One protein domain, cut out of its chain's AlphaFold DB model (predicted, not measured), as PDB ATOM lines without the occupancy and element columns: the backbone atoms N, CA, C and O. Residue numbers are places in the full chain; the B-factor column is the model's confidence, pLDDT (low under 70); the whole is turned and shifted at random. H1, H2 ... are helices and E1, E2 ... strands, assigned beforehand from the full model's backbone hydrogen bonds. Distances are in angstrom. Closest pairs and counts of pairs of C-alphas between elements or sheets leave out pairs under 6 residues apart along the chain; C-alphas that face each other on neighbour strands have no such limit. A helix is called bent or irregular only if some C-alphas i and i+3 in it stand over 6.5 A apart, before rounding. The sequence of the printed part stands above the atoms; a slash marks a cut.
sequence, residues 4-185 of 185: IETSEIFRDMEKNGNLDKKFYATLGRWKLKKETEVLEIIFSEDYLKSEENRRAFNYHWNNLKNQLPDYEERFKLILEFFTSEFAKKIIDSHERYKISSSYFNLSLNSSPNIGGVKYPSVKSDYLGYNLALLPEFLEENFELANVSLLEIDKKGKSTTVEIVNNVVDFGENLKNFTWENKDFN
ATOM      1  N   ILE A   4     -21.167 -26.306 -11.116       66.06
ATOM      2  CA  ILE A   4     -22.462 -26.217 -10.421       66.06
ATOM      3  C   ILE A   4     -22.742 -27.492  -9.605       66.06
ATOM      4  O   ILE A   4     -23.346 -27.443  -8.536       66.06
ATOM      5  N   GLU A   5     -22.273 -28.650 -10.071       59.53
ATOM      6  CA  GLU A   5     -22.523 -29.938  -9.413       59.53
ATOM      7  C   GLU A   5     -21.571 -30.187  -8.243       59.53
ATOM      8  O   GLU A   5     -21.952 -30.804  -7.236       59.53
ATOM      9  N   THR A   6     -20.336 -29.701  -8.372       63.50
ATOM     10  CA  THR A   6     -19.241 -29.970  -7.440       63.50
ATOM     11  C   THR A   6     -19.106 -28.893  -6.372       63.50
ATOM     12  O   THR A   6     -18.939 -29.242  -5.206       63.50
ATOM     13  N   SER A   7     -19.282 -27.611  -6.701       65.12
ATOM     14  CA  SER A   7     -19.022 -26.504  -5.773       65.12
ATOM     15  C   SER A   7     -20.291 -25.955  -5.123       65.12
ATOM     16  O   SER A   7     -21.173 -25.429  -5.794       65.12
ATOM     17  N   GLU A   8     -20.356 -26.004  -3.788       67.75
ATOM     18  CA  GLU A   8     -21.466 -25.451  -2.989       67.75
ATOM     19  C   GLU A   8     -21.739 -23.973  -3.253       67.75
ATOM     20  O   GLU A   8     -22.882 -23.531  -3.190       67.75
ATOM     21  N   ILE A   9     -20.704 -23.230  -3.636       68.19
ATOM     22  CA  ILE A   9     -20.774 -21.800  -3.938       68.19
ATOM     23  C   ILE A   9     -21.722 -21.535  -5.119       68.19
ATOM     24  O   ILE A   9     -22.393 -20.504  -5.149       68.19
ATOM     25  N   PHE A  10     -21.818 -22.477  -6.061       68.94
ATOM     26  CA  PHE A  10     -22.620 -22.357  -7.281       68.94
ATOM     27  C   PHE A  10     -23.942 -23.141  -7.235       68.94
ATOM     28  O   PHE A  10     -24.724 -23.037  -8.175       68.94
ATOM     29  N   ARG A  11     -24.220 -23.892  -6.156       64.31
ATOM     30  CA  ARG A  11     -25.429 -24.736  -6.024       64.31
ATOM     31  C   ARG A  11     -26.724 -23.950  -5.785       64.31
ATOM     32  O   ARG A  11     -27.796 -24.509  -5.970       64.31
ATOM     33  N   ASP A  12     -26.635 -22.684  -5.371       64.44
ATOM     34  CA  ASP A  12     -27.799 -21.839  -5.071       64.44
ATOM     35  C   ASP A  12     -27.454 -20.359  -5.315       64.44
ATOM     36  O   ASP A  12     -27.098 -19.617  -4.401       64.44
ATOM     37  N   MET A  13     -27.466 -19.941  -6.586       61.62
ATOM     38  CA  MET A  13     -27.059 -18.590  -7.010       61.62
ATOM     39  C   MET A  13     -27.890 -17.475  -6.357       61.62
ATOM     40  O   MET A  13     -27.390 -16.358  -6.221       61.62
ATOM     41  N   GLU A  14     -29.122 -17.763  -5.927       60.91
ATOM     42  CA  GLU A  14     -29.967 -16.801  -5.213       60.91
ATOM     43  C   GLU A  14     -29.504 -16.595  -3.766       60.91
ATOM     44  O   GLU A  14     -29.386 -15.452  -3.325       60.91
ATOM     45  N   LYS A  15     -29.159 -17.670  -3.041       63.59
ATOM     46  CA  LYS A  15     -28.608 -17.552  -1.677       63.59
ATOM     47  C   LYS A  15     -27.145 -17.108  -1.653       63.59
ATOM     48  O   LYS A  15     -26.747 -16.321  -0.798       63.59
ATOM     49  N   ASN A  16     -26.349 -17.591  -2.601       66.12
ATOM     50  CA  ASN A  16     -24.894 -17.418  -2.635       66.12
ATOM     51  C   ASN A  16     -24.446 -16.271  -3.553       66.12
ATOM     52  O   ASN A  16     -23.250 -16.074  -3.772       66.12
ATOM     53  N   GLY A  17     -25.391 -15.502  -4.097       63.44
ATOM     54  CA  GLY A  17     -25.137 -14.430  -5.061       63.44
ATOM     55  C   GLY A  17     -24.311 -13.257  -4.529       63.44
ATOM     56  O   GLY A  17     -23.824 -12.472  -5.332       63.44
ATOM     57  N   ASN A  18     -24.124 -13.157  -3.208       69.00
ATOM     58  CA  ASN A  18     -23.327 -12.117  -2.545       69.00
ATOM     59  C   ASN A  18     -22.049 -12.663  -1.882       69.00
ATOM     60  O   ASN A  18     -21.404 -11.942  -1.127       69.00
ATOM     61  N   LEU A  19     -21.708 -13.936  -2.104       77.25
ATOM     62  CA  LEU A  19     -20.495 -14.524  -1.542       77.25
ATOM     63  C   LEU A  19     -19.290 -14.210  -2.423       77.25
ATOM     64  O   LEU A  19     -19.280 -14.558  -3.606       77.25
ATOM     65  N   ASP A  20     -18.264 -13.647  -1.794       84.94
ATOM     66  CA  ASP A  20     -16.949 -13.483  -2.394       84.94
ATOM     67  C   ASP A  20     -16.072 -14.671  -2.005       84.94
ATOM     68  O   ASP A  20     -15.885 -14.968  -0.820       84.94
ATOM     69  N   LYS A  21     -15.561 -15.395  -3.000       86.94
ATOM     70  CA  LYS A  21     -14.710 -16.557  -2.752       86.94
ATOM     71  C   LYS A  21     -13.779 -16.819  -3.919       86.94
ATOM     72  O   LYS A  21     -14.210 -16.916  -5.065       86.94
ATOM     73  N   LYS A  22     -12.517 -17.038  -3.569       88.88
ATOM     74  CA  LYS A  22     -11.462 -17.464  -4.475       88.88
ATOM     75  C   LYS A  22     -11.048 -18.891  -4.136       88.88
ATOM     76  O   LYS A  22     -10.816 -19.198  -2.966       88.88
ATOM     77  N   PHE A  23     -11.012 -19.775  -5.126       89.38
ATOM     78  CA  PHE A  23     -10.619 -21.172  -4.936       89.38
ATOM     79  C   PHE A  23     -10.106 -21.789  -6.238       89.38
ATOM     80  O   PHE A  23     -10.315 -21.241  -7.320       89.38
ATOM     81  N   TYR A  24      -9.459 -22.948  -6.120       90.06
ATOM     82  CA  TYR A  24      -8.977 -23.713  -7.264       90.06
ATOM     83  C   TYR A  24      -9.861 -24.930  -7.541       90.06
ATOM     84  O   TYR A  24     -10.394 -25.546  -6.615       90.06
ATOM     85  N   ALA A  25      -9.997 -25.289  -8.815       90.88
ATOM     86  CA  ALA A  25     -10.685 -26.497  -9.255       90.88
ATOM     87  C   ALA A  25      -9.934 -27.159 -10.410       90.88
ATOM     88  O   ALA A  25      -9.372 -26.480 -11.260       90.88
ATOM     89  N   THR A  26      -9.980 -28.483 -10.479       90.81
ATOM     90  CA  THR A  26      -9.378 -29.233 -11.583       90.81
ATOM     91  C   THR A  26     -10.437 -29.573 -12.625       90.81
ATOM     92  O   THR A  26     -11.494 -30.111 -12.287       90.81
ATOM     93  N   LEU A  27     -10.154 -29.289 -13.895       91.88
ATOM     94  CA  LEU A  27     -11.012 -29.628 -15.026       91.88
ATOM     95  C   LEU A  27     -10.331 -30.681 -15.900       91.88
ATOM     96  O   LEU A  27      -9.317 -30.402 -16.530       91.88
ATOM     97  N   GLY A  28     -10.919 -31.876 -15.968       92.94
ATOM     98  CA  GLY A  28     -10.508 -32.923 -16.901       92.94
ATOM     99  C   GLY A  28     -11.329 -32.879 -18.188       92.94
ATOM    100  O   GLY A  28     -12.560 -32.956 -18.146       92.94
ATOM    101  N   ARG A  29     -10.657 -32.796 -19.337       92.75
ATOM    102  CA  ARG A  29     -11.272 -32.918 -20.661       92.75
ATOM    103  C   ARG A  29     -11.053 -34.324 -21.195       92.75
ATOM    104  O   ARG A  29      -9.927 -34.712 -21.486       92.75
ATOM    105  N   TRP A  30     -12.147 -35.044 -21.396       93.81
ATOM    106  CA  TRP A  30     -12.133 -36.382 -21.974       93.81
ATOM    107  C   TRP A  30     -12.543 -36.335 -23.443       93.81
ATOM    108  O   TRP A  30     -13.426 -35.565 -23.828       93.81
ATOM    109  N   LYS A  31     -11.893 -37.155 -24.262       94.25
ATOM    110  CA  LYS A  31     -12.214 -37.349 -25.670       94.25
ATOM    111  C   LYS A  31     -12.726 -38.767 -25.874       94.25
ATOM    112  O   LYS A  31     -12.187 -39.717 -25.315       94.25
ATOM    113  N   LEU A  32     -13.761 -38.889 -26.693       93.50
ATOM    114  CA  LEU A  32     -14.272 -40.180 -27.117       93.50
ATOM    115  C   LEU A  32     -13.336 -40.778 -28.182       93.50
ATOM    116  O   LEU A  32     -13.017 -40.110 -29.169       93.50
ATOM    117  N   LYS A  33     -12.888 -42.018 -27.973       93.56
ATOM    118  CA  LYS A  33     -12.042 -42.770 -28.915       93.56
ATOM    119  C   LYS A  33     -12.873 -43.480 -29.985       93.56
ATOM    120  O   LYS A  33     -12.418 -43.630 -31.113       93.56
ATOM    121  N   LYS A  34     -14.083 -43.906 -29.621       87.69
ATOM    122  CA  LYS A  34     -15.010 -44.673 -30.458       87.69
ATOM    123  C   LYS A  34     -16.453 -44.394 -30.056       87.69
ATOM    124  O   LYS A  34     -16.716 -44.114 -28.891       87.69
ATOM    125  N   GLU A  35     -17.359 -44.437 -31.028       87.31
ATOM    126  CA  GLU A  35     -18.793 -44.266 -30.782       87.31
ATOM    127  C   GLU A  35     -19.282 -45.279 -29.745       87.31
ATOM    128  O   GLU A  35     -18.844 -46.430 -29.735       87.31
ATOM    129  N   THR A  36     -20.123 -44.813 -28.825       87.50
ATOM    130  CA  THR A  36     -20.429 -45.542 -27.600       87.50
ATOM    131  C   THR A  36     -21.850 -45.244 -27.148       87.50
ATOM    132  O   THR A  36     -22.320 -44.114 -27.290       87.50
ATOM    133  N   GLU A  37     -22.521 -46.238 -26.572       89.44
ATOM    134  CA  GLU A  37     -23.912 -46.122 -26.136       89.44
ATOM    135  C   GLU A  37     -24.021 -46.107 -24.611       89.44
ATOM    136  O   GLU A  37     -23.326 -46.828 -23.890       89.44
ATOM    137  N   VAL A  38     -24.921 -45.268 -24.108       92.50
ATOM    138  CA  VAL A  38     -25.256 -45.192 -22.685       92.50
ATOM    139  C   VAL A  38     -26.766 -45.173 -22.521       92.50
ATOM    140  O   VAL A  38     -27.487 -44.650 -23.369       92.50
ATOM    141  N   LEU A  39     -27.245 -45.728 -21.412       92.62
ATOM    142  CA  LEU A  39     -28.650 -45.668 -21.042       92.62
ATOM    143  C   LEU A  39     -29.040 -44.213 -20.776       92.62
ATOM    144  O   LEU A  39     -28.423 -43.558 -19.939       92.62
ATOM    145  N   GLU A  40     -30.067 -43.704 -21.448       91.56
ATOM    146  CA  GLU A  40     -30.563 -42.349 -21.216       91.56
ATOM    147  C   GLU A  40     -31.818 -42.371 -20.337       91.56
ATOM    148  O   GLU A  40     -32.832 -42.979 -20.672       91.56
ATOM    149  N   ILE A  41     -31.744 -41.690 -19.194       91.31
ATOM    150  CA  ILE A  41     -32.843 -41.539 -18.242       91.31
ATOM    151  C   ILE A  41     -33.448 -40.149 -18.427       91.31
ATOM    152  O   ILE A  41     -32.816 -39.158 -18.068       91.31
ATOM    153  N   ILE A  42     -34.649 -40.056 -19.010       88.56
ATOM    154  CA  ILE A  42     -35.202 -38.757 -19.440       88.56
ATOM    155  C   ILE A  42     -36.715 -38.584 -19.253       88.56
ATOM    156  O   ILE A  42     -37.267 -37.539 -19.589       88.56
ATOM    157  N   PHE A  43     -37.401 -39.584 -18.703       85.56
ATOM    158  CA  PHE A  43     -38.858 -39.580 -18.565       85.56
ATOM    159  C   PHE A  43     -39.289 -38.826 -17.302       85.56
ATOM    160  O   PHE A  43     -39.774 -39.411 -16.346       85.56
ATOM    161  N   SER A  44     -39.062 -37.515 -17.267       77.88
ATOM    162  CA  SER A  44     -39.559 -36.638 -16.203       77.88
ATOM    163  C   SER A  44     -40.047 -35.324 -16.796       77.88
ATOM    164  O   SER A  44     -39.399 -34.747 -17.664       77.88
ATOM    165  N   GLU A  45     -41.185 -34.819 -16.329       74.25
ATOM    166  CA  GLU A  45     -41.712 -33.534 -16.804       74.25
ATOM    167  C   GLU A  45     -40.747 -32.379 -16.500       74.25
ATOM    168  O   GLU A  45     -40.550 -31.492 -17.332       74.25
ATOM    169  N   ASP A  46     -40.047 -32.452 -15.364       76.06
ATOM    170  CA  ASP A  46     -38.996 -31.507 -14.978       76.06
ATOM    171  C   ASP A  46     -37.846 -31.453 -16.011       76.06
ATOM    172  O   ASP A  46     -37.201 -30.414 -16.173       76.06
ATOM    173  N   TYR A  47     -37.606 -32.550 -16.747       73.25
ATOM    174  CA  TYR A  47     -36.579 -32.636 -17.797       73.25
ATOM    175  C   TYR A  47     -36.925 -31.829 -19.032       73.25
ATOM    176  O   TYR A  47     -36.032 -31.347 -19.729       73.25
ATOM    177  N   LEU A  48     -38.212 -31.626 -19.289       77.19
ATOM    178  CA  LEU A  48     -38.709 -31.007 -20.511       77.19
ATOM    179  C   LEU A  48     -38.532 -29.485 -20.525       77.19
ATOM    180  O   LEU A  48     -39.001 -28.829 -21.457       77.19
ATOM    181  N   LYS A  49     -37.844 -28.903 -19.535       76.81
ATOM    182  CA  LYS A  49     -37.510 -27.474 -19.493       76.81
ATOM    183  C   LYS A  49     -36.585 -27.061 -20.651       76.81
ATOM    184  O   LYS A  49     -36.794 -25.997 -21.236       76.81
ATOM    185  N   SER A  50     -35.624 -27.905 -21.046       76.81
ATOM    186  CA  SER A  50     -34.701 -27.619 -22.159       76.81
ATOM    187  C   SER A  50     -35.198 -28.185 -23.498       76.81
ATOM    188  O   SER A  50     -35.896 -29.198 -23.548       76.81
ATOM    189  N   GLU A  51     -34.849 -27.532 -24.611       83.06
ATOM    190  CA  GLU A  51     -35.234 -28.015 -25.946       83.06
ATOM    191  C   GLU A  51     -34.549 -29.336 -26.309       83.06
ATOM    192  O   GLU A  51     -35.186 -30.223 -26.873       83.06
ATOM    193  N   GLU A  52     -33.276 -29.487 -25.943       82.25
ATOM    194  CA  GLU A  52     -32.509 -30.718 -26.145       82.25
ATOM    195  C   GLU A  52     -33.184 -31.912 -25.460       82.25
ATOM    196  O   GLU A  52     -33.442 -32.931 -26.103       82.25
ATOM    197  N   ASN A  53     -33.570 -31.755 -24.191       81.94
ATOM    198  CA  ASN A  53     -34.228 -32.819 -23.441       81.94
ATOM    199  C   ASN A  53     -35.601 -33.158 -24.026       81.94
ATOM    200  O   ASN A  53     -35.953 -34.331 -24.106       81.94
ATOM    201  N   ARG A  54     -36.369 -32.158 -24.487       86.25
ATOM    202  CA  ARG A  54     -37.645 -32.404 -25.183       86.25
ATOM    203  C   ARG A  54     -37.451 -33.223 -26.455       86.25
ATOM    204  O   ARG A  54     -38.245 -34.121 -26.725       86.25
ATOM    205  N   ARG A  55     -36.407 -32.935 -27.240       88.25
ATOM    206  CA  ARG A  55     -36.095 -33.701 -28.458       88.25
ATOM    207  C   ARG A  55     -35.740 -35.149 -28.126       88.25
ATOM    208  O   ARG A  55     -36.302 -36.049 -28.741       88.25
ATOM    209  N   ALA A  56     -34.867 -35.363 -27.143       87.69
ATOM    210  CA  ALA A  56     -34.475 -36.701 -26.709       87.69
ATOM    211  C   ALA A  56     -35.660 -37.487 -26.115       87.69
ATOM    212  O   ALA A  56     -35.890 -38.630 -26.505       87.69
ATOM    213  N   PHE A  57     -36.491 -36.855 -25.276       89.12
ATOM    214  CA  PHE A  57     -37.734 -37.452 -24.780       89.12
ATOM    215  C   PHE A  57     -38.643 -37.893 -25.930       89.12
ATOM    216  O   PHE A  57     -39.046 -39.051 -25.984       89.12
ATOM    217  N   ASN A  58     -38.934 -36.998 -26.879       90.62
ATOM    218  CA  ASN A  58     -39.818 -37.306 -28.002       90.62
ATOM    219  C   ASN A  58     -39.264 -38.436 -28.876       90.62
ATOM    220  O   ASN A  58     -40.029 -39.284 -29.324       90.62
ATOM    221  N   TYR A  59     -37.949 -38.464 -29.104       91.62
ATOM    222  CA  TYR A  59     -37.290 -39.541 -29.839       91.62
ATOM    223  C   TYR A  59     -37.518 -40.902 -29.166       91.62
ATOM    224  O   TYR A  59     -38.064 -41.814 -29.791       91.62
ATOM    225  N   HIS A  60     -37.184 -41.023 -27.876       89.81
ATOM    226  CA  HIS A  60     -37.348 -42.278 -27.132       89.81
ATOM    227  C   HIS A  60     -38.813 -42.678 -26.988       89.81
ATOM    228  O   HIS A  60     -39.159 -43.848 -27.148       89.81
ATOM    229  N   TRP A  61     -39.691 -41.708 -26.744       89.94
ATOM    230  CA  TRP A  61     -41.119 -41.943 -26.584       89.94
ATOM    231  C   TRP A  61     -41.779 -42.429 -27.875       89.94
ATOM    232  O   TRP A  61     -42.545 -43.391 -27.855       89.94
ATOM    233  N   ASN A  62     -41.439 -41.826 -29.016       91.38
ATOM    234  CA  ASN A  62     -41.935 -42.272 -30.316       91.38
ATOM    235  C   ASN A  62     -41.420 -43.672 -30.668       91.38
ATOM    236  O   ASN A  62     -42.187 -44.497 -31.160       91.38
ATOM    237  N   ASN A  63     -40.150 -43.970 -30.374       90.06
ATOM    238  CA  ASN A  63     -39.598 -45.308 -30.581       90.06
ATOM    239  C   ASN A  63     -40.329 -46.360 -29.741       90.06
ATOM    240  O   ASN A  63     -40.718 -47.401 -30.268       90.06
ATOM    241  N   LEU A  64     -40.581 -46.066 -28.464       87.94
ATOM    242  CA  LEU A  64     -41.316 -46.955 -27.570       87.94
ATOM    243  C   LEU A  64     -42.750 -47.205 -28.066       87.94
ATOM    244  O   LEU A  64     -43.166 -48.358 -28.161       87.94
ATOM    245  N   LYS A  65     -43.485 -46.148 -28.439       88.81
ATOM    246  CA  LYS A  65     -44.849 -46.253 -28.992       88.81
ATOM    247  C   LYS A  65     -44.912 -47.145 -30.226       88.81
ATOM    248  O   LYS A  65     -45.830 -47.945 -30.360       88.81
ATOM    249  N   ASN A  66     -43.932 -47.011 -31.117       90.31
ATOM    250  CA  ASN A  66     -43.869 -47.803 -32.342       90.31
ATOM    251  C   ASN A  66     -43.553 -49.278 -32.067       90.31
ATOM    252  O   ASN A  66     -44.008 -50.146 -32.806       90.31
ATOM    253  N   GLN A  67     -42.772 -49.568 -31.024       88.50
ATOM    254  CA  GLN A  67     -42.387 -50.934 -30.669       88.50
ATOM    255  C   GLN A  67     -43.452 -51.652 -29.832       88.50
ATOM    256  O   GLN A  67     -43.638 -52.855 -29.997       88.50
ATOM    257  N   LEU A  68     -44.130 -50.940 -28.925       87.56
ATOM    258  CA  LEU A  68     -45.015 -51.515 -27.904       87.56
ATOM    259  C   LEU A  68     -46.302 -50.680 -27.720       87.56
ATOM    260  O   LEU A  68     -46.554 -50.175 -26.620       87.56
ATOM    261  N   PRO A  69     -47.139 -50.536 -28.765       85.88
ATOM    262  CA  PRO A  69     -48.294 -49.631 -28.748       85.88
ATOM    263  C   PRO A  69     -49.322 -49.969 -27.657       85.88
ATOM    264  O   PRO A  69     -49.859 -49.069 -27.016       85.88
ATOM    265  N   ASP A  70     -49.540 -51.255 -27.370       92.44
ATOM    266  CA  ASP A  70     -50.553 -51.712 -26.403       92.44
ATOM    267  C   ASP A  70     -50.170 -51.470 -24.931       92.44
ATOM    268  O   ASP A  70     -50.981 -51.656 -24.022       92.44
ATOM    269  N   TYR A  71     -48.921 -51.073 -24.674       87.62
ATOM    270  CA  TYR A  71     -48.368 -50.939 -23.325       87.62
ATOM    271  C   TYR A  71     -47.902 -49.518 -22.999       87.62
ATOM    272  O   TYR A  71     -47.265 -49.323 -21.962       87.62
ATOM    273  N   GLU A  72     -48.231 -48.536 -23.844       85.81
ATOM    274  CA  GLU A  72     -47.750 -47.153 -23.747       85.81
ATOM    275  C   GLU A  72     -47.867 -46.590 -22.321       85.81
ATOM    276  O   GLU A  72     -46.861 -46.228 -21.711       85.81
ATOM    277  N   GLU A  73     -49.077 -46.568 -21.754       84.94
ATOM    278  CA  GLU A  73     -49.316 -45.989 -20.426       84.94
ATOM    279  C   GLU A  73     -48.530 -46.706 -19.323       84.94
ATOM    280  O   GLU A  73     -47.997 -46.071 -18.413       84.94
ATOM    281  N   ARG A  74     -48.407 -48.037 -19.413       88.81
ATOM    282  CA  ARG A  74     -47.683 -48.830 -18.411       88.81
ATOM    283  C   ARG A  74     -46.192 -48.539 -18.455       88.81
ATOM    284  O   ARG A  74     -45.580 -48.344 -17.407       88.81
ATOM    285  N   PHE A  75     -45.608 -48.482 -19.650       88.31
ATOM    286  CA  PHE A  75     -44.200 -48.137 -19.799       88.31
ATOM    287  C   PHE A  75     -43.922 -46.700 -19.383       88.31
ATOM    288  O   PHE A  75     -42.909 -46.473 -18.729       88.31
ATOM    289  N   LYS A  76     -44.829 -45.757 -19.672       87.25
ATOM    290  CA  LYS A  76     -44.706 -44.376 -19.190       87.25
ATOM    291  C   LYS A  76     -44.498 -44.337 -17.680       87.25
ATOM    292  O   LYS A  76     -43.496 -43.808 -17.218       87.25
ATOM    293  N   LEU A  77     -45.399 -44.982 -16.936       89.81
ATOM    294  CA  LEU A  77     -45.362 -45.013 -15.474       89.81
ATOM    295  C   LEU A  77     -44.077 -45.657 -14.939       89.81
ATOM    296  O   LEU A  77     -43.484 -45.163 -13.983       89.81
ATOM    297  N   ILE A  78     -43.626 -46.749 -15.561       90.44
ATOM    298  CA  ILE A  78     -42.389 -47.440 -15.169       90.44
ATOM    299  C   ILE A  78     -41.162 -46.551 -15.417       90.44
ATOM    300  O   ILE A  78     -40.287 -46.441 -14.557       90.44
ATOM    301  N   LEU A  79     -41.086 -45.912 -16.584       90.88
ATOM    302  CA  LEU A  79     -39.957 -45.067 -16.967       90.88
ATOM    303  C   LEU A  79     -39.911 -43.771 -16.149       90.88
ATOM    304  O   LEU A  79     -38.828 -43.329 -15.760       90.88
ATOM    305  N   GLU A  80     -41.071 -43.194 -15.833       90.06
ATOM    306  CA  GLU A  80     -41.197 -42.056 -14.920       90.06
ATOM    307  C   GLU A  80     -40.754 -42.421 -13.506       90.06
ATOM    308  O   GLU A  80     -39.970 -41.691 -12.892       90.06
ATOM    309  N   PHE A  81     -41.174 -43.591 -13.015       91.56
ATOM    310  CA  PHE A  81     -40.731 -44.106 -11.726       91.56
ATOM    311  C   PHE A  81     -39.204 -44.210 -11.667       91.56
ATOM    312  O   PHE A  81     -38.586 -43.595 -10.797       91.56
ATOM    313  N   PHE A  82     -38.569 -44.904 -12.616       91.38
ATOM    314  CA  PHE A  82     -37.110 -45.019 -12.608       91.38
ATOM    315  C   PHE A  82     -36.427 -43.665 -12.784       91.38
ATOM    316  O   PHE A  82     -35.471 -43.384 -12.070       91.38
ATOM    317  N   THR A  83     -36.943 -42.778 -13.635       89.50
ATOM    318  CA  THR A  83     -36.383 -41.426 -13.773       89.50
ATOM    319  C   THR A  83     -36.405 -40.664 -12.449       89.50
ATOM    320  O   THR A  83     -35.406 -40.038 -12.089       89.50
ATOM    321  N   SER A  84     -37.486 -40.774 -11.673       87.69
ATOM    322  CA  SER A  84     -37.571 -40.167 -10.340       87.69
ATOM    323  C   SER A  84     -36.538 -40.742  -9.360       87.69
ATOM    324  O   SER A  84     -35.997 -40.014  -8.524       87.69
ATOM    325  N   GLU A  85     -36.181 -42.019  -9.518       89.56
ATOM    326  CA  GLU A  85     -35.176 -42.686  -8.694       89.56
ATOM    327  C   GLU A  85     -33.747 -42.202  -8.993       89.56
ATOM    328  O   GLU A  85     -32.921 -42.139  -8.079       89.56
ATOM    329  N   PHE A  86     -33.459 -41.801 -10.238       88.00
ATOM    330  CA  PHE A  86     -32.205 -41.129 -10.614       88.00
ATOM    331  C   PHE A  86     -32.203 -39.631 -10.272       88.00
ATOM    332  O   PHE A  86     -31.141 -39.056 -10.035       88.00
ATOM    333  N   ALA A  87     -33.376 -38.992 -10.220       83.81
ATOM    334  CA  ALA A  87     -33.536 -37.549 -10.039       83.81
ATOM    335  C   ALA A  87     -33.842 -37.117  -8.586       83.81
ATOM    336  O   ALA A  87     -34.437 -36.061  -8.352       83.81
ATOM    337  N   LYS A  88     -33.441 -37.902  -7.579       82.81
ATOM    338  CA  LYS A  88     -33.711 -37.577  -6.167       82.81
ATOM    339  C   LYS A  88     -33.006 -36.286  -5.729       82.81
ATOM    340  O   LYS A  88     -31.787 -36.167  -5.813       82.81
ATOM    341  N   LYS A  89     -33.782 -35.339  -5.186       71.88
ATOM    342  CA  LYS A  89     -33.293 -34.058  -4.628       71.88
ATOM    343  C   LYS A  89     -32.600 -34.206  -3.274       71.88
ATOM    344  O   LYS A  89     -31.648 -33.487  -2.993       71.88
ATOM    345  N   ILE A  90     -33.083 -35.124  -2.439       73.06
ATOM    346  CA  ILE A  90     -32.575 -35.350  -1.083       73.06
ATOM    347  C   ILE A  90     -31.982 -36.749  -1.028       73.06
ATOM    348  O   ILE A  90     -32.669 -37.735  -1.299       73.06
ATOM    349  N   ILE A  91     -30.702 -36.817  -0.681       69.69
ATOM    350  CA  ILE A  91     -29.946 -38.061  -0.587       69.69
ATOM    351  C   ILE A  91     -29.288 -38.063   0.785       69.69
ATOM    352  O   ILE A  91     -28.237 -37.468   0.996       69.69
ATOM    353  N   ASP A  92     -29.984 -38.678   1.731       75.06
ATOM    354  CA  ASP A  92     -29.620 -38.782   3.145       75.06
ATOM    355  C   ASP A  92     -28.918 -40.111   3.478       75.06
ATOM    356  O   ASP A  92     -28.336 -40.259   4.549       75.06
ATOM    357  N   SER A  93     -28.956 -41.081   2.560       77.56
ATOM    358  CA  SER A  93     -28.385 -42.416   2.736       77.56
ATOM    359  C   SER A  93     -28.020 -43.058   1.397       77.56
ATOM    360  O   SER A  93     -28.727 -42.900   0.398       77.56
ATOM    361  N   HIS A  94     -26.955 -43.864   1.399       74.56
ATOM    362  CA  HIS A  94     -26.544 -44.687   0.256       74.56
ATOM    363  C   HIS A  94     -27.640 -45.665  -0.186       74.56
ATOM    364  O   HIS A  94     -27.734 -46.012  -1.362       74.56
ATOM    365  N   GLU A  95     -28.518 -46.082   0.730       78.50
ATOM    366  CA  GLU A  95     -29.601 -47.014   0.416       78.50
ATOM    367  C   GLU A  95     -30.607 -46.452  -0.593       78.50
ATOM    368  O   GLU A  95     -31.268 -47.216  -1.299       78.50
ATOM    369  N   ARG A  96     -30.683 -45.122  -0.718       79.00
ATOM    370  CA  ARG A  96     -31.564 -44.439  -1.671       79.00
ATOM    371  C   ARG A  96     -31.194 -44.724  -3.128       79.00
ATOM    372  O   ARG A  96     -32.057 -44.542  -3.981       79.00
ATOM    373  N   TYR A  97     -29.975 -45.189  -3.415       83.00
ATOM    374  CA  TYR A  97     -29.536 -45.536  -4.770       83.00
ATOM    375  C   TYR A  97     -29.800 -46.992  -5.155       83.00
ATOM    376  O   TYR A  97     -29.602 -47.358  -6.307       83.00
ATOM    377  N   LYS A  98     -30.274 -47.843  -4.233       88.75
ATOM    378  CA  LYS A  98     -30.449 -49.280  -4.510       88.75
ATOM    379  C   LYS A  98     -31.328 -49.537  -5.736       88.75
ATOM    380  O   LYS A  98     -30.999 -50.412  -6.532       88.75
ATOM    381  N   ILE A  99     -32.412 -48.777  -5.911       90.19
ATOM    382  CA  ILE A  99     -33.347 -48.964  -7.029       90.19
ATOM    383  C   ILE A  99     -32.725 -48.500  -8.352       90.19
ATOM    384  O   ILE A  99     -32.734 -49.267  -9.312       90.19
ATOM    385  N   SER A 100     -32.127 -47.305  -8.404       90.44
ATOM    386  CA  SER A 100     -31.470 -46.803  -9.620       90.44
ATOM    387  C   SER A 100     -30.271 -47.665 -10.025       90.44
ATOM    388  O   SER A 100     -30.157 -48.038 -11.193       90.44
ATOM    389  N   SER A 101     -29.441 -48.094  -9.067       89.62
ATOM    390  CA  SER A 101     -28.361 -49.059  -9.308       89.62
ATOM    391  C   SER A 101     -28.887 -50.406  -9.810       89.62
ATOM    392  O   SER A 101     -28.330 -50.967 -10.750       89.62
ATOM    393  N   SER A 102     -29.969 -50.929  -9.223       91.44
ATOM    394  CA  SER A 102     -30.552 -52.209  -9.654       91.44
ATOM    395  C   SER A 102     -31.109 -52.125 -11.072       91.44
ATOM    396  O   SER A 102     -30.890 -53.033 -11.869       91.44
ATOM    397  N   TYR A 103     -31.785 -51.027 -11.412       92.50
ATOM    398  CA  TYR A 103     -32.296 -50.805 -12.762       92.50
ATOM    399  C   TYR A 103     -31.172 -50.691 -13.799       92.50
ATOM    400  O   TYR A 103     -31.253 -51.294 -14.870       92.50
ATOM    401  N   PHE A 104     -30.095 -49.976 -13.464       92.06
ATOM    402  CA  PHE A 104     -28.918 -49.911 -14.325       92.06
ATOM    403  C   PHE A 104     -28.311 -51.305 -14.540       92.06
ATOM    404  O   PHE A 104     -28.102 -51.701 -15.682       92.06
ATOM    405  N   ASN A 105     -28.152 -52.100 -13.478       91.06
ATOM    406  CA  ASN A 105     -27.654 -53.476 -13.585       91.06
ATOM    407  C   ASN A 105     -28.550 -54.378 -14.455       91.06
ATOM    408  O   ASN A 105     -28.045 -55.180 -15.236       91.06
ATOM    409  N   LEU A 106     -29.878 -54.242 -14.364       91.19
ATOM    410  CA  LEU A 106     -30.807 -54.956 -15.252       91.19
ATOM    411  C   LEU A 106     -30.623 -54.548 -16.720       91.19
ATOM    412  O   LEU A 106     -30.681 -55.401 -17.609       91.19
ATOM    413  N   SER A 107     -30.369 -53.264 -16.967       88.81
ATOM    414  CA  SER A 107     -30.130 -52.737 -18.313       88.81
ATOM    415  C   SER A 107     -28.811 -53.255 -18.894       88.81
ATOM    416  O   SER A 107     -28.794 -53.677 -20.046       88.81
ATOM    417  N   LEU A 108     -27.745 -53.324 -18.086       88.50
ATOM    418  CA  LEU A 108     -26.462 -53.925 -18.482       88.50
ATOM    419  C   LEU A 108     -26.619 -55.395 -18.897       88.50
ATOM    420  O   LEU A 108     -26.090 -55.812 -19.922       88.50
ATOM    421  N   ASN A 109     -27.399 -56.172 -18.140       86.81
ATOM    422  CA  ASN A 109     -27.651 -57.582 -18.457       86.81
ATOM    423  C   ASN A 109     -28.472 -57.776 -19.740       86.81
ATOM    424  O   ASN A 109     -28.393 -58.832 -20.365       86.81
ATOM    425  N   SER A 110     -29.283 -56.785 -20.109       84.56
ATOM    426  CA  SER A 110     -30.173 -56.853 -21.275       84.56
ATOM    427  C   SER A 110     -29.521 -56.305 -22.549       84.56
ATOM    428  O   SER A 110     -29.918 -56.687 -23.647       84.56
ATOM    429  N   SER A 111     -28.512 -55.441 -22.403       82.88
ATOM    430  CA  SER A 111     -27.848 -54.737 -23.499       82.88
ATOM    431  C   SER A 111     -26.337 -54.656 -23.242       82.88
ATOM    432  O   SER A 111     -25.876 -53.695 -22.622       82.88
ATOM    433  N   PRO A 112     -25.537 -55.615 -23.745       72.56
ATOM    434  CA  PRO A 112     -24.111 -55.722 -23.415       72.56
ATOM    435  C   PRO A 112     -23.252 -54.555 -23.931       72.56
ATOM    436  O   PRO A 112     -22.113 -54.406 -23.504       72.56
ATOM    437  N   ASN A 113     -23.784 -53.721 -24.830       81.56
ATOM    438  CA  ASN A 113     -23.075 -52.569 -25.395       81.56
ATOM    439  C   ASN A 113     -23.263 -51.275 -24.581       81.56
ATOM    440  O   ASN A 113     -22.615 -50.271 -24.871       81.56
ATOM    441  N   ILE A 114     -24.141 -51.284 -23.572       88.38
ATOM    442  CA  ILE A 114     -24.318 -50.150 -22.665       88.38
ATOM    443  C   ILE A 114     -23.236 -50.233 -21.594       88.38
ATOM    444  O   ILE A 114     -23.189 -51.203 -20.846       88.38
ATOM    445  N   GLY A 115     -22.405 -49.200 -21.466       90.50
ATOM    446  CA  GLY A 115     -21.405 -49.130 -20.389       90.50
ATOM    447  C   GLY A 115     -21.545 -47.923 -19.477       90.50
ATOM    448  O   GLY A 115     -20.621 -47.570 -18.747       90.50
ATOM    449  N   GLY A 116     -22.703 -47.270 -19.506       93.38
ATOM    450  CA  GLY A 116     -22.970 -46.129 -18.654       93.38
ATOM    451  C   GLY A 116     -24.413 -45.672 -18.692       93.38
ATOM    452  O   GLY A 116     -25.237 -46.196 -19.441       93.38
ATOM    453  N   VAL A 117     -24.704 -44.664 -17.879       93.62
ATOM    454  CA  VAL A 117     -26.010 -44.030 -17.773       93.62
ATOM    455  C   VAL A 117     -25.864 -42.511 -17.806       93.62
ATOM    456  O   VAL A 117     -25.122 -41.913 -17.020       93.62
ATOM    457  N   LYS A 118     -26.581 -41.883 -18.738       91.62
ATOM    458  CA  LYS A 118     -26.823 -40.446 -18.797       91.62
ATOM    459  C   LYS A 118     -28.109 -40.173 -18.036       91.62
ATOM    460  O   LYS A 118     -29.157 -40.731 -18.360       91.62
ATOM    461  N   TYR A 119     -28.039 -39.317 -17.029       88.62
ATOM    462  CA  TYR A 119     -29.197 -39.026 -16.203       88.62
ATOM    463  C   TYR A 119     -29.238 -37.574 -15.759       88.62
ATOM    464  O   TYR A 119     -28.254 -36.838 -15.821       88.62
ATOM    465  N   PRO A 120     -30.402 -37.166 -15.269       79.94
ATOM    466  CA  PRO A 120     -30.623 -35.869 -14.719       79.94
ATOM    467  C   PRO A 120     -29.588 -35.218 -13.796       79.94
ATOM    468  O   PRO A 120     -29.210 -35.788 -12.773       79.94
ATOM    469  N   SER A 121     -29.229 -33.955 -14.058       82.44
ATOM    470  CA  SER A 121     -28.615 -33.098 -13.040       82.44
ATOM    471  C   SER A 121     -29.661 -32.295 -12.278       82.44
ATOM    472  O   SER A 121     -30.026 -31.172 -12.623       82.44
ATOM    473  N   VAL A 122     -30.116 -32.874 -11.170       79.56
ATOM    474  CA  VAL A 122     -31.023 -32.220 -10.214       79.56
ATOM    475  C   VAL A 122     -30.408 -30.939  -9.639       79.56
ATOM    476  O   VAL A 122     -31.106 -29.965  -9.374       79.56
ATOM    477  N   LYS A 123     -29.079 -30.928  -9.468       74.75
ATOM    478  CA  LYS A 123     -28.331 -29.804  -8.886       74.75
ATOM    479  C   LYS A 123     -28.302 -28.572  -9.785       74.75
ATOM    480  O   LYS A 123     -28.187 -27.467  -9.272       74.75
ATOM    481  N   SER A 124     -28.398 -28.748 -11.100       71.12
ATOM    482  CA  SER A 124     -28.451 -27.641 -12.057       71.12
ATOM    483  C   SER A 124     -29.887 -27.291 -12.464       71.12
ATOM    484  O   SER A 124     -30.093 -26.845 -13.589       71.12
ATOM    485  N   ASP A 125     -30.881 -27.595 -11.618       76.25
ATOM    486  CA  ASP A 125     -32.316 -27.509 -11.937       76.25
ATOM    487  C   ASP A 125     -32.655 -28.114 -13.314       76.25
ATOM    488  O   ASP A 125     -33.402 -27.553 -14.117       76.25
ATOM    489  N   TYR A 126     -32.037 -29.265 -13.603       76.81
ATOM    490  CA  TYR A 126     -32.237 -30.060 -14.816       76.81
ATOM    491  C   TYR A 126     -31.746 -29.427 -16.127       76.81
ATOM    492  O   TYR A 126     -31.972 -29.976 -17.206       76.81
ATOM    493  N   LEU A 127     -31.000 -28.320 -16.048       74.00
ATOM    494  CA  LEU A 127     -30.369 -27.666 -17.202       74.00
ATOM    495  C   LEU A 127     -29.169 -28.436 -17.785       74.00
ATOM    496  O   LEU A 127     -28.635 -28.047 -18.820       74.00
ATOM    497  N   GLY A 128     -28.741 -29.513 -17.130       78.19
ATOM    498  CA  GLY A 128     -27.649 -30.370 -17.566       78.19
ATOM    499  C   GLY A 128     -27.905 -31.838 -17.241       78.19
ATOM    500  O   GLY A 128     -28.962 -32.224 -16.724       78.19
ATOM    501  N   TYR A 129     -26.905 -32.659 -17.537       83.25
ATOM    502  CA  TYR A 129     -26.927 -34.093 -17.295       83.25
ATOM    503  C   TYR A 129     -25.634 -34.559 -16.632       83.25
ATOM    504  O   TYR A 129     -24.543 -34.042 -16.880       83.25
ATOM    505  N   ASN A 130     -25.784 -35.584 -15.809       86.75
ATOM    506  CA  ASN A 130     -24.704 -36.402 -15.308       86.75
ATOM    507  C   ASN A 130     -24.465 -37.571 -16.263       86.75
ATOM    508  O   ASN A 130     -25.390 -38.070 -16.907       86.75
ATOM    509  N   LEU A 131     -23.219 -38.026 -16.308       90.38
ATOM    510  CA  LEU A 131     -22.818 -39.242 -16.996       90.38
ATOM    511  C   LEU A 131     -22.050 -40.107 -15.999       90.38
ATOM    512  O   LEU A 131     -21.003 -39.690 -15.506       90.38
ATOM    513  N   ALA A 132     -22.582 -41.287 -15.696       90.94
ATOM    514  CA  ALA A 132     -21.892 -42.309 -14.921       90.94
ATOM    515  C   ALA A 132     -21.490 -43.444 -15.862       90.94
ATOM    516  O   ALA A 132     -22.315 -43.925 -16.635       90.94
ATOM    517  N   LEU A 133     -20.225 -43.849 -15.814       92.19
ATOM    518  CA  LEU A 133     -19.650 -44.864 -16.694       92.19
ATOM    519  C   LEU A 133     -19.053 -45.987 -15.847       92.19
ATOM    520  O   LEU A 133     -18.540 -45.730 -14.756       92.19
ATOM    521  N   LEU A 134     -19.095 -47.209 -16.369       92.44
ATOM    522  CA  LEU A 134     -18.312 -48.313 -15.832       92.44
ATOM    523  C   LEU A 134     -16.812 -48.030 -16.041       92.44
ATOM    524  O   LEU A 134     -16.453 -47.496 -17.096       92.44
ATOM    525  N   PRO A 135     -15.935 -48.366 -15.078       91.25
ATOM    526  CA  PRO A 135     -14.494 -48.139 -15.206       91.25
ATOM    527  C   PRO A 135     -13.900 -48.736 -16.487       91.25
ATOM    528  O   PRO A 135     -13.248 -48.030 -17.251       91.25
ATOM    529  N   GLU A 136     -14.213 -49.997 -16.777       90.50
ATOM    530  CA  GLU A 136     -13.763 -50.714 -17.968       90.50
ATOM    531  C   GLU A 136     -14.224 -50.027 -19.262       90.50
ATOM    532  O   GLU A 136     -13.464 -49.887 -20.218       90.50
ATOM    533  N   PHE A 137     -15.450 -49.502 -19.269       91.44
ATOM    534  CA  PHE A 137     -15.994 -48.793 -20.419       91.44
ATOM    535  C   PHE A 137     -15.341 -47.423 -20.612       91.44
ATOM    536  O   PHE A 137     -15.111 -47.003 -21.749       91.44
ATOM    537  N   LEU A 138     -15.026 -46.721 -19.520       91.19
ATOM    538  CA  LEU A 138     -14.277 -45.471 -19.564       91.19
ATOM    539  C   LEU A 138     -12.883 -45.710 -20.159       91.19
ATOM    540  O   LEU A 138     -12.499 -45.027 -21.106       91.19
ATOM    541  N   GLU A 139     -12.153 -46.696 -19.641       90.25
ATOM    542  CA  GLU A 139     -10.795 -47.030 -20.083       90.25
ATOM    543  C   GLU A 139     -10.752 -47.430 -21.561       90.25
ATOM    544  O   GLU A 139      -9.863 -47.009 -22.305       90.25
ATOM    545  N   GLU A 140     -11.738 -48.191 -22.028       91.38
ATOM    546  CA  GLU A 140     -11.772 -48.679 -23.402       91.38
ATOM    547  C   GLU A 140     -12.206 -47.601 -24.408       91.38
ATOM    548  O   GLU A 140     -11.670 -47.533 -25.518       91.38
ATOM    549  N   ASN A 141     -13.151 -46.730 -24.039       92.25
ATOM    550  CA  ASN A 141     -13.823 -45.826 -24.984       92.25
ATOM    551  C   ASN A 141     -13.411 -44.356 -24.849       92.25
ATOM    552  O   ASN A 141     -13.643 -43.582 -25.778       92.25
ATOM    553  N   PHE A 142     -12.751 -43.959 -23.758       92.81
ATOM    554  CA  PHE A 142     -12.369 -42.569 -23.507       92.81
ATOM    555  C   PHE A 142     -10.862 -42.391 -23.314       92.81
ATOM    556  O   PHE A 142     -10.124 -43.303 -22.942       92.81
ATOM    557  N   GLU A 143     -10.398 -41.182 -23.597       93.94
ATOM    558  CA  GLU A 143      -9.028 -40.732 -23.376       93.94
ATOM    559  C   GLU A 143      -9.059 -39.408 -22.616       93.94
ATOM    560  O   GLU A 143      -9.770 -38.479 -23.014       93.94
ATOM    561  N   LEU A 144      -8.304 -39.307 -21.521       94.19
ATOM    562  CA  LEU A 144      -8.117 -38.038 -20.827       94.19
ATOM    563  C   LEU A 144      -7.168 -37.173 -21.659       94.19
ATOM    564  O   LEU A 144      -5.965 -37.391 -21.671       94.19
ATOM    565  N   ALA A 145      -7.725 -36.210 -22.390       93.81
ATOM    566  CA  ALA A 145      -6.980 -35.400 -23.347       93.81
ATOM    567  C   ALA A 145      -6.209 -34.256 -22.678       93.81
ATOM    568  O   ALA A 145      -5.165 -33.837 -23.169       93.81
ATOM    569  N   ASN A 146      -6.754 -33.694 -21.599       94.62
ATOM    570  CA  ASN A 146      -6.131 -32.596 -20.869       94.62
ATOM    571  C   ASN A 146      -6.677 -32.523 -19.437       94.62
ATOM    572  O   ASN A 146      -7.849 -32.831 -19.203       94.62
ATOM    573  N   VAL A 147      -5.840 -32.074 -18.504       95.25
ATOM    574  CA  VAL A 147      -6.255 -31.649 -17.169       95.25
ATOM    575  C   VAL A 147      -5.714 -30.245 -16.912       95.25
ATOM    576  O   VAL A 147      -4.503 -30.029 -16.971       95.25
ATOM    577  N   SER A 148      -6.605 -29.312 -16.585       95.25
ATOM    578  CA  SER A 148      -6.260 -27.925 -16.259       95.25
ATOM    579  C   SER A 148      -6.596 -27.605 -14.806       95.25
ATOM    580  O   SER A 148      -7.633 -28.035 -14.291       95.25
ATOM    581  N   LEU A 149      -5.754 -26.799 -14.165       94.31
ATOM    582  CA  LEU A 149      -6.069 -26.143 -12.904       94.31
ATOM    583  C   LEU A 149      -6.726 -24.803 -13.215       94.31
ATOM    584  O   LEU A 149      -6.155 -23.962 -13.910       94.31
ATOM    585  N   LEU A 150      -7.927 -24.622 -12.692       93.88
ATOM    586  CA  LEU A 150      -8.697 -23.399 -12.797       93.88
ATOM    587  C   LEU A 150      -8.571 -22.615 -11.502       93.88
ATOM    588  O   LEU A 150      -8.793 -23.168 -10.425       93.88
ATOM    589  N   GLU A 151      -8.294 -21.327 -11.613       93.56
ATOM    590  CA  GLU A 151      -8.564 -20.364 -10.559       93.56
ATOM    591  C   GLU A 151      -9.949 -19.763 -10.797       93.56
ATOM    592  O   GLU A 151     -10.264 -19.293 -11.891       93.56
ATOM    593  N   ILE A 152     -10.796 -19.819  -9.773       91.69
ATOM    594  CA  ILE A 152     -12.161 -19.309  -9.824       91.69
ATOM    595  C   ILE A 152     -12.284 -18.218  -8.771       91.69
ATOM    596  O   ILE A 152     -12.165 -18.489  -7.573       91.69
ATOM    597  N   ASP A 153     -12.542 -16.994  -9.226       91.81
ATOM    598  CA  ASP A 153     -12.799 -15.834  -8.375       91.81
ATOM    599  C   ASP A 153     -14.257 -15.402  -8.556       91.81
ATOM    600  O   ASP A 153     -14.672 -14.889  -9.600       91.81
ATOM    601  N   LYS A 154     -15.065 -15.667  -7.530       86.75
ATOM    602  CA  LYS A 154     -16.444 -15.198  -7.447       86.75
ATOM    603  C   LYS A 154     -16.465 -13.917  -6.629       86.75
ATOM    604  O   LYS A 154     -16.050 -13.928  -5.474       86.75
ATOM    605  N   LYS A 155     -17.011 -12.855  -7.221       87.31
ATOM    606  CA  LYS A 155     -17.252 -11.556  -6.580       87.31
ATOM    607  C   LYS A 155     -18.713 -11.178  -6.756       87.31
ATOM    608  O   LYS A 155     -19.128 -10.741  -7.835       87.31
ATOM    609  N   GLY A 156     -19.516 -11.432  -5.730       84.88
ATOM    610  CA  GLY A 156     -20.970 -11.384  -5.802       84.88
ATOM    611  C   GLY A 156     -21.521 -12.179  -6.996       84.88
ATOM    612  O   GLY A 156     -21.365 -13.401  -7.096       84.88
ATOM    613  N   LYS A 157     -22.173 -11.479  -7.933       81.62
ATOM    614  CA  LYS A 157     -22.762 -12.074  -9.149       81.62
ATOM    615  C   LYS A 157     -21.762 -12.285 -10.287       81.62
ATOM    616  O   LYS A 157     -22.097 -12.967 -11.251       81.62
ATOM    617  N   SER A 158     -20.562 -11.714 -10.188       84.31
ATOM    618  CA  SER A 158     -19.502 -11.914 -11.173       84.31
ATOM    619  C   SER A 158     -18.698 -13.168 -10.847       84.31
ATOM    620  O   SER A 158     -18.497 -13.519  -9.681       84.31
ATOM    621  N   THR A 159     -18.244 -13.871 -11.876       87.94
ATOM    622  CA  THR A 159     -17.337 -15.010 -11.738       87.94
ATOM    623  C   THR A 159     -16.338 -14.966 -12.877       87.94
ATOM    624  O   THR A 159     -16.735 -14.971 -14.042       87.94
ATOM    625  N   THR A 160     -15.054 -14.929 -12.538       91.44
ATOM    626  CA  THR A 160     -13.967 -15.148 -13.489       91.44
ATOM    627  C   THR A 160     -13.418 -16.554 -13.303       91.44
ATOM    628  O   THR A 160     -13.386 -17.092 -12.194       91.44
ATOM    629  N   VAL A 161     -13.045 -17.171 -14.420       91.81
ATOM    630  CA  VAL A 161     -12.458 -18.508 -14.460       91.81
ATOM    631  C   VAL A 161     -11.246 -18.428 -15.368       91.81
ATOM    632  O   VAL A 161     -11.384 -18.113 -16.549       91.81
ATOM    633  N   GLU A 162     -10.074 -18.709 -14.816       94.19
ATOM    634  CA  GLU A 162      -8.806 -18.658 -15.541       94.19
ATOM    635  C   GLU A 162      -8.088 -19.996 -15.413       94.19
ATOM    636  O   GLU A 162      -8.032 -20.582 -14.333       94.19
ATOM    637  N   ILE A 163      -7.542 -20.498 -16.521       93.94
ATOM    638  CA  ILE A 163      -6.631 -21.643 -16.481       93.94
ATOM    639  C   ILE A 163      -5.280 -21.115 -16.008       93.94
ATOM    640  O   ILE A 163      -4.652 -20.325 -16.707       93.94
ATOM    641  N   VAL A 164      -4.840 -21.561 -14.835       95.56
ATOM    642  CA  VAL A 164      -3.580 -21.115 -14.220       95.56
ATOM    643  C   VAL A 164      -2.455 -22.131 -14.361       95.56
ATOM    644  O   VAL A 164      -1.291 -21.787 -14.178       95.56
ATOM    645  N   ASN A 165      -2.785 -23.386 -14.665       96.00
ATOM    646  CA  ASN A 165      -1.802 -24.442 -14.865       96.00
ATOM    647  C   ASN A 165      -2.396 -25.589 -15.689       96.00
ATOM    648  O   ASN A 165      -3.616 -25.778 -15.712       96.00
ATOM    649  N   ASN A 166      -1.540 -26.388 -16.316       96.19
ATOM    650  CA  ASN A 166      -1.930 -27.590 -17.044       96.19
ATOM    651  C   ASN A 166      -1.072 -28.774 -16.614       96.19
ATOM    652  O   ASN A 166       0.091 -28.617 -16.247       96.19
ATOM    653  N   VAL A 167      -1.645 -29.969 -16.679       95.75
ATOM    654  CA  VAL A 167      -0.888 -31.212 -16.542       95.75
ATOM    655  C   VAL A 167      -0.120 -31.465 -17.837       95.75
ATOM    656  O   VAL A 167      -0.705 -31.433 -18.921       95.75
ATOM    657  N   VAL A 168       1.183 -31.715 -17.715       95.31
ATOM    658  CA  VAL A 168       2.084 -32.051 -18.833       95.31
ATOM    659  C   VAL A 168       2.387 -33.545 -18.912       95.31
ATOM    660  O   VAL A 168       2.753 -34.036 -19.975       95.31
ATOM    661  N   ASP A 169       2.206 -34.266 -17.806       93.38
ATOM    662  CA  ASP A 169       2.320 -35.720 -17.741       93.38
ATOM    663  C   ASP A 169       1.247 -36.274 -16.797       93.38
ATOM    664  O   ASP A 169       1.149 -35.861 -15.639       93.38
ATOM    665  N   PHE A 170       0.426 -37.199 -17.296       92.62
ATOM    666  CA  PHE A 170      -0.619 -37.852 -16.504       92.62
ATOM    667  C   PHE A 170      -0.082 -38.971 -15.601       92.62
ATOM    668  O   PHE A 170      -0.836 -39.485 -14.773       92.62
ATOM    669  N   GLY A 171       1.188 -39.350 -15.764       91.38
ATOM    670  CA  GLY A 171       1.809 -40.467 -15.073       91.38
ATOM    671  C   GLY A 171       1.184 -41.817 -15.429       91.38
ATOM    672  O   GLY A 171       0.245 -41.938 -16.226       91.38
ATOM    673  N   GLU A 172       1.710 -42.881 -14.826       89.38
ATOM    674  CA  GLU A 172       1.196 -44.228 -15.062       89.38
ATOM    675  C   GLU A 172      -0.210 -44.401 -14.477       89.38
ATOM    676  O   GLU A 172      -0.463 -44.102 -13.308       89.38
ATOM    677  N   ASN A 173      -1.127 -44.945 -15.284       84.06
ATOM    678  CA  ASN A 173      -2.519 -45.203 -14.899       84.06
ATOM    679  C   ASN A 173      -3.264 -43.957 -14.384       84.06
ATOM    680  O   ASN A 173      -4.109 -44.073 -13.496       84.06
ATOM    681  N   LEU A 174      -2.943 -42.775 -14.929       87.38
ATOM    682  CA  LEU A 174      -3.536 -41.491 -14.538       87.38
ATOM    683  C   LEU A 174      -3.327 -41.167 -13.048       87.38
ATOM    684  O   LEU A 174      -4.224 -40.654 -12.373       87.38
ATOM    685  N   LYS A 175      -2.144 -41.496 -12.523       85.88
ATOM    686  CA  LYS A 175      -1.733 -41.214 -11.143       85.88
ATOM    687  C   LYS A 175      -0.523 -40.291 -11.140       85.88
ATOM    688  O   LYS A 175       0.363 -40.432 -11.972       85.88
ATOM    689  N   ASN A 176      -0.450 -39.428 -10.125       88.62
ATOM    690  CA  ASN A 176       0.675 -38.516  -9.889       88.62
ATOM    691  C   ASN A 176       0.913 -37.550 -11.061       88.62
ATOM    692  O   ASN A 176       1.978 -37.545 -11.673       88.62
ATOM    693  N   PHE A 177      -0.101 -36.742 -11.377       92.19
ATOM    694  CA  PHE A 177      -0.001 -35.728 -12.422       92.19
ATOM    695  C   PHE A 177       1.177 -34.787 -12.181       92.19
ATOM    696  O   PHE A 177       1.342 -34.267 -11.079       92.19
ATOM    697  N   THR A 178       1.953 -34.543 -13.233       93.94
ATOM    698  CA  THR A 178       2.989 -33.512 -13.234       93.94
ATOM    699  C   THR A 178       2.439 -32.262 -13.894       93.94
ATOM    700  O   THR A 178       2.009 -32.291 -15.050       93.94
ATOM    701  N   TRP A 179       2.468 -31.156 -13.165       93.88
ATOM    702  CA  TRP A 179       2.007 -29.861 -13.637       93.88
ATOM    703  C   TRP A 179       3.118 -29.081 -14.351       93.88
ATOM    704  O   TRP A 179       4.300 -29.232 -14.034       93.88
ATOM    705  N   GLU A 180       2.734 -28.229 -15.302       93.06
ATOM    706  CA  GLU A 180       3.643 -27.338 -16.035       93.06
ATOM    707  C   GLU A 180       4.384 -26.398 -15.074       93.06
ATOM    708  O   GLU A 180       5.616 -26.341 -15.076       93.06
ATOM    709  N   ASN A 181       3.643 -25.722 -14.189       89.75
ATOM    710  CA  ASN A 181       4.233 -25.030 -13.049       89.75
ATOM    711  C   ASN A 181       4.396 -25.995 -11.861       89.75
ATOM    712  O   ASN A 181       3.406 -26.469 -11.296       89.75
ATOM    713  N   LYS A 182       5.655 -26.233 -11.466       80.00
ATOM    714  CA  LYS A 182       6.050 -27.151 -10.386       80.00
ATOM    715  C   LYS A 182       5.683 -26.682  -8.982       80.00
ATOM    716  O   LYS A 182       5.702 -27.509  -8.079       80.00
ATOM    717  N   ASP A 183       5.312 -25.417  -8.806       81.62
ATOM    718  CA  ASP A 183       4.803 -24.906  -7.527       81.62
ATOM    719  C   ASP A 183       3.477 -25.582  -7.114       81.62
ATOM    720  O   ASP A 183       3.041 -25.447  -5.973       81.62
ATOM    721  N   PHE A 184       2.839 -26.314  -8.039       68.56
ATOM    722  CA  PHE A 184       1.597 -27.065  -7.831       68.56
ATOM    723  C   PHE A 184       1.782 -28.595  -7.775       68.56
ATOM    724  O   PHE A 184       0.777 -29.308  -7.738       68.56
ATOM    725  N   ASN A 185       3.023 -29.099  -7.806       63.28
ATOM    726  CA  ASN A 185       3.320 -30.533  -7.656       63.28
ATOM    727  C   ASN A 185       3.317 -30.981  -6.191       63.28
ATOM    728  O   ASN A 185       3.800 -30.213  -5.329       63.28
TER     729      ASN A 185
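What this domain is: This is residues 4 to 185 of the 185 residues of an uncharacterized protein of Chryseobacterium shigense (UniProt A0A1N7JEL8). A long, twisted ribbon of three strands, E1, E5 and E6, makes one arm of an open V; the other arm is a small sheet, E2, E3 and E4, with H1, H2, H3 and H4 beyond it, and the arms join near H5 and the link from E1 to E2. The tip where H2 passes into H3, residues 66 to 71, sticks out. The printed part has 182 residues with five named helices and six named strands, in the order E1 E2 H1 H2 H3 H4 E3 E4 H5 E5 E6, class mixed. The sheet E1 E5 E6 is antiparallel and the sheet E2 E3 E4 mixed. The whole is loose, radius of gyration of the C-alphas 19.7 A, and only just elongated, spanning 64 by 42 by 32 A.

Where its parts are: Find C-alpha 21 at (-14.710, -16.557, -2.752); from there E1, residues 21 to 32, runs 33.9 A. E5, residues 142 to 155, spans 35.7 A and bends by 63 degrees at residue 145; E6, residues 158 to 169, spans 33.0 A and ends at (2.320, -35.720, -17.741). Look next for E2, residues 37 to 40, E3, 114 to 120, and E4, 129 to 133. The helices are H1, residues 45 to 49, H2, 51 to 67, 24.5 A, H3, 69 to 86, 25.7 A, H4, 94 to 110, 25.0 A, and H5, 135 to 141. H3 and H4 are irregular: C-alphas 70 and 73 are 8.4 A apart, C-alphas 96 and 99 7.2 A.

How they stand to each other: In the large sheet, look at inner strand E5: N 25 and O 150 of E1 and E5 are 2.9 A apart, and N 151 and O 162 of the hairpin E5 and E6 2.8 A. H5 only grazes both sheets; its closest C-alphas to E3 are Phe 137 and Gly 115, 5.4 A. In the small sheet, E2 and E3 are parallel, with N 39 and O 116 at 2.9 A; E3 and E4 form an antiparallel hairpin, with N 117 and O 132 at 2.8 A. E2, H1 to H4 and E3 make a strand-helix-strand unit, two parallel neighbour strands with helices between. H4 only grazes this sheet, with its residues 104 to 108; the closest C-alphas of H4 and E3 are those of Leu 108 in H4 and Ile 114 in E3, 6.0 A apart. H3, residues 82 to 86 alone, touches H4 in a helical hairpin, a steep tilt of 42 degrees, opposite ways; the closest C-alphas are Glu 85 and Ser 100, 5.6 A. H2 and H3 are close but not clearly touching, Lys 65 and Glu 72 having the closest C-alphas, 6.1 A. H1 and H2 touch only at the corner, C-alphas of Leu 48 and Arg 54 being closest at 5.0 A. E4 and E5 are apart. Every O i to N i+4 pair is within hydrogen-bond range in H2 and H5, against 12 of 14 in H3, 10 of 13 in H4 and 0 of 1 in H1, which has 1 of 2 O i to N i+3 pairs within range.

The domain as a whole: The farthest C-alphas, Asp 70 and Asp 183, are 64.3 A apart. The printed part has no cut, and no link between named elements is long. Confidence is under 70 at residues 4 to 18, 91 and 184 to 185.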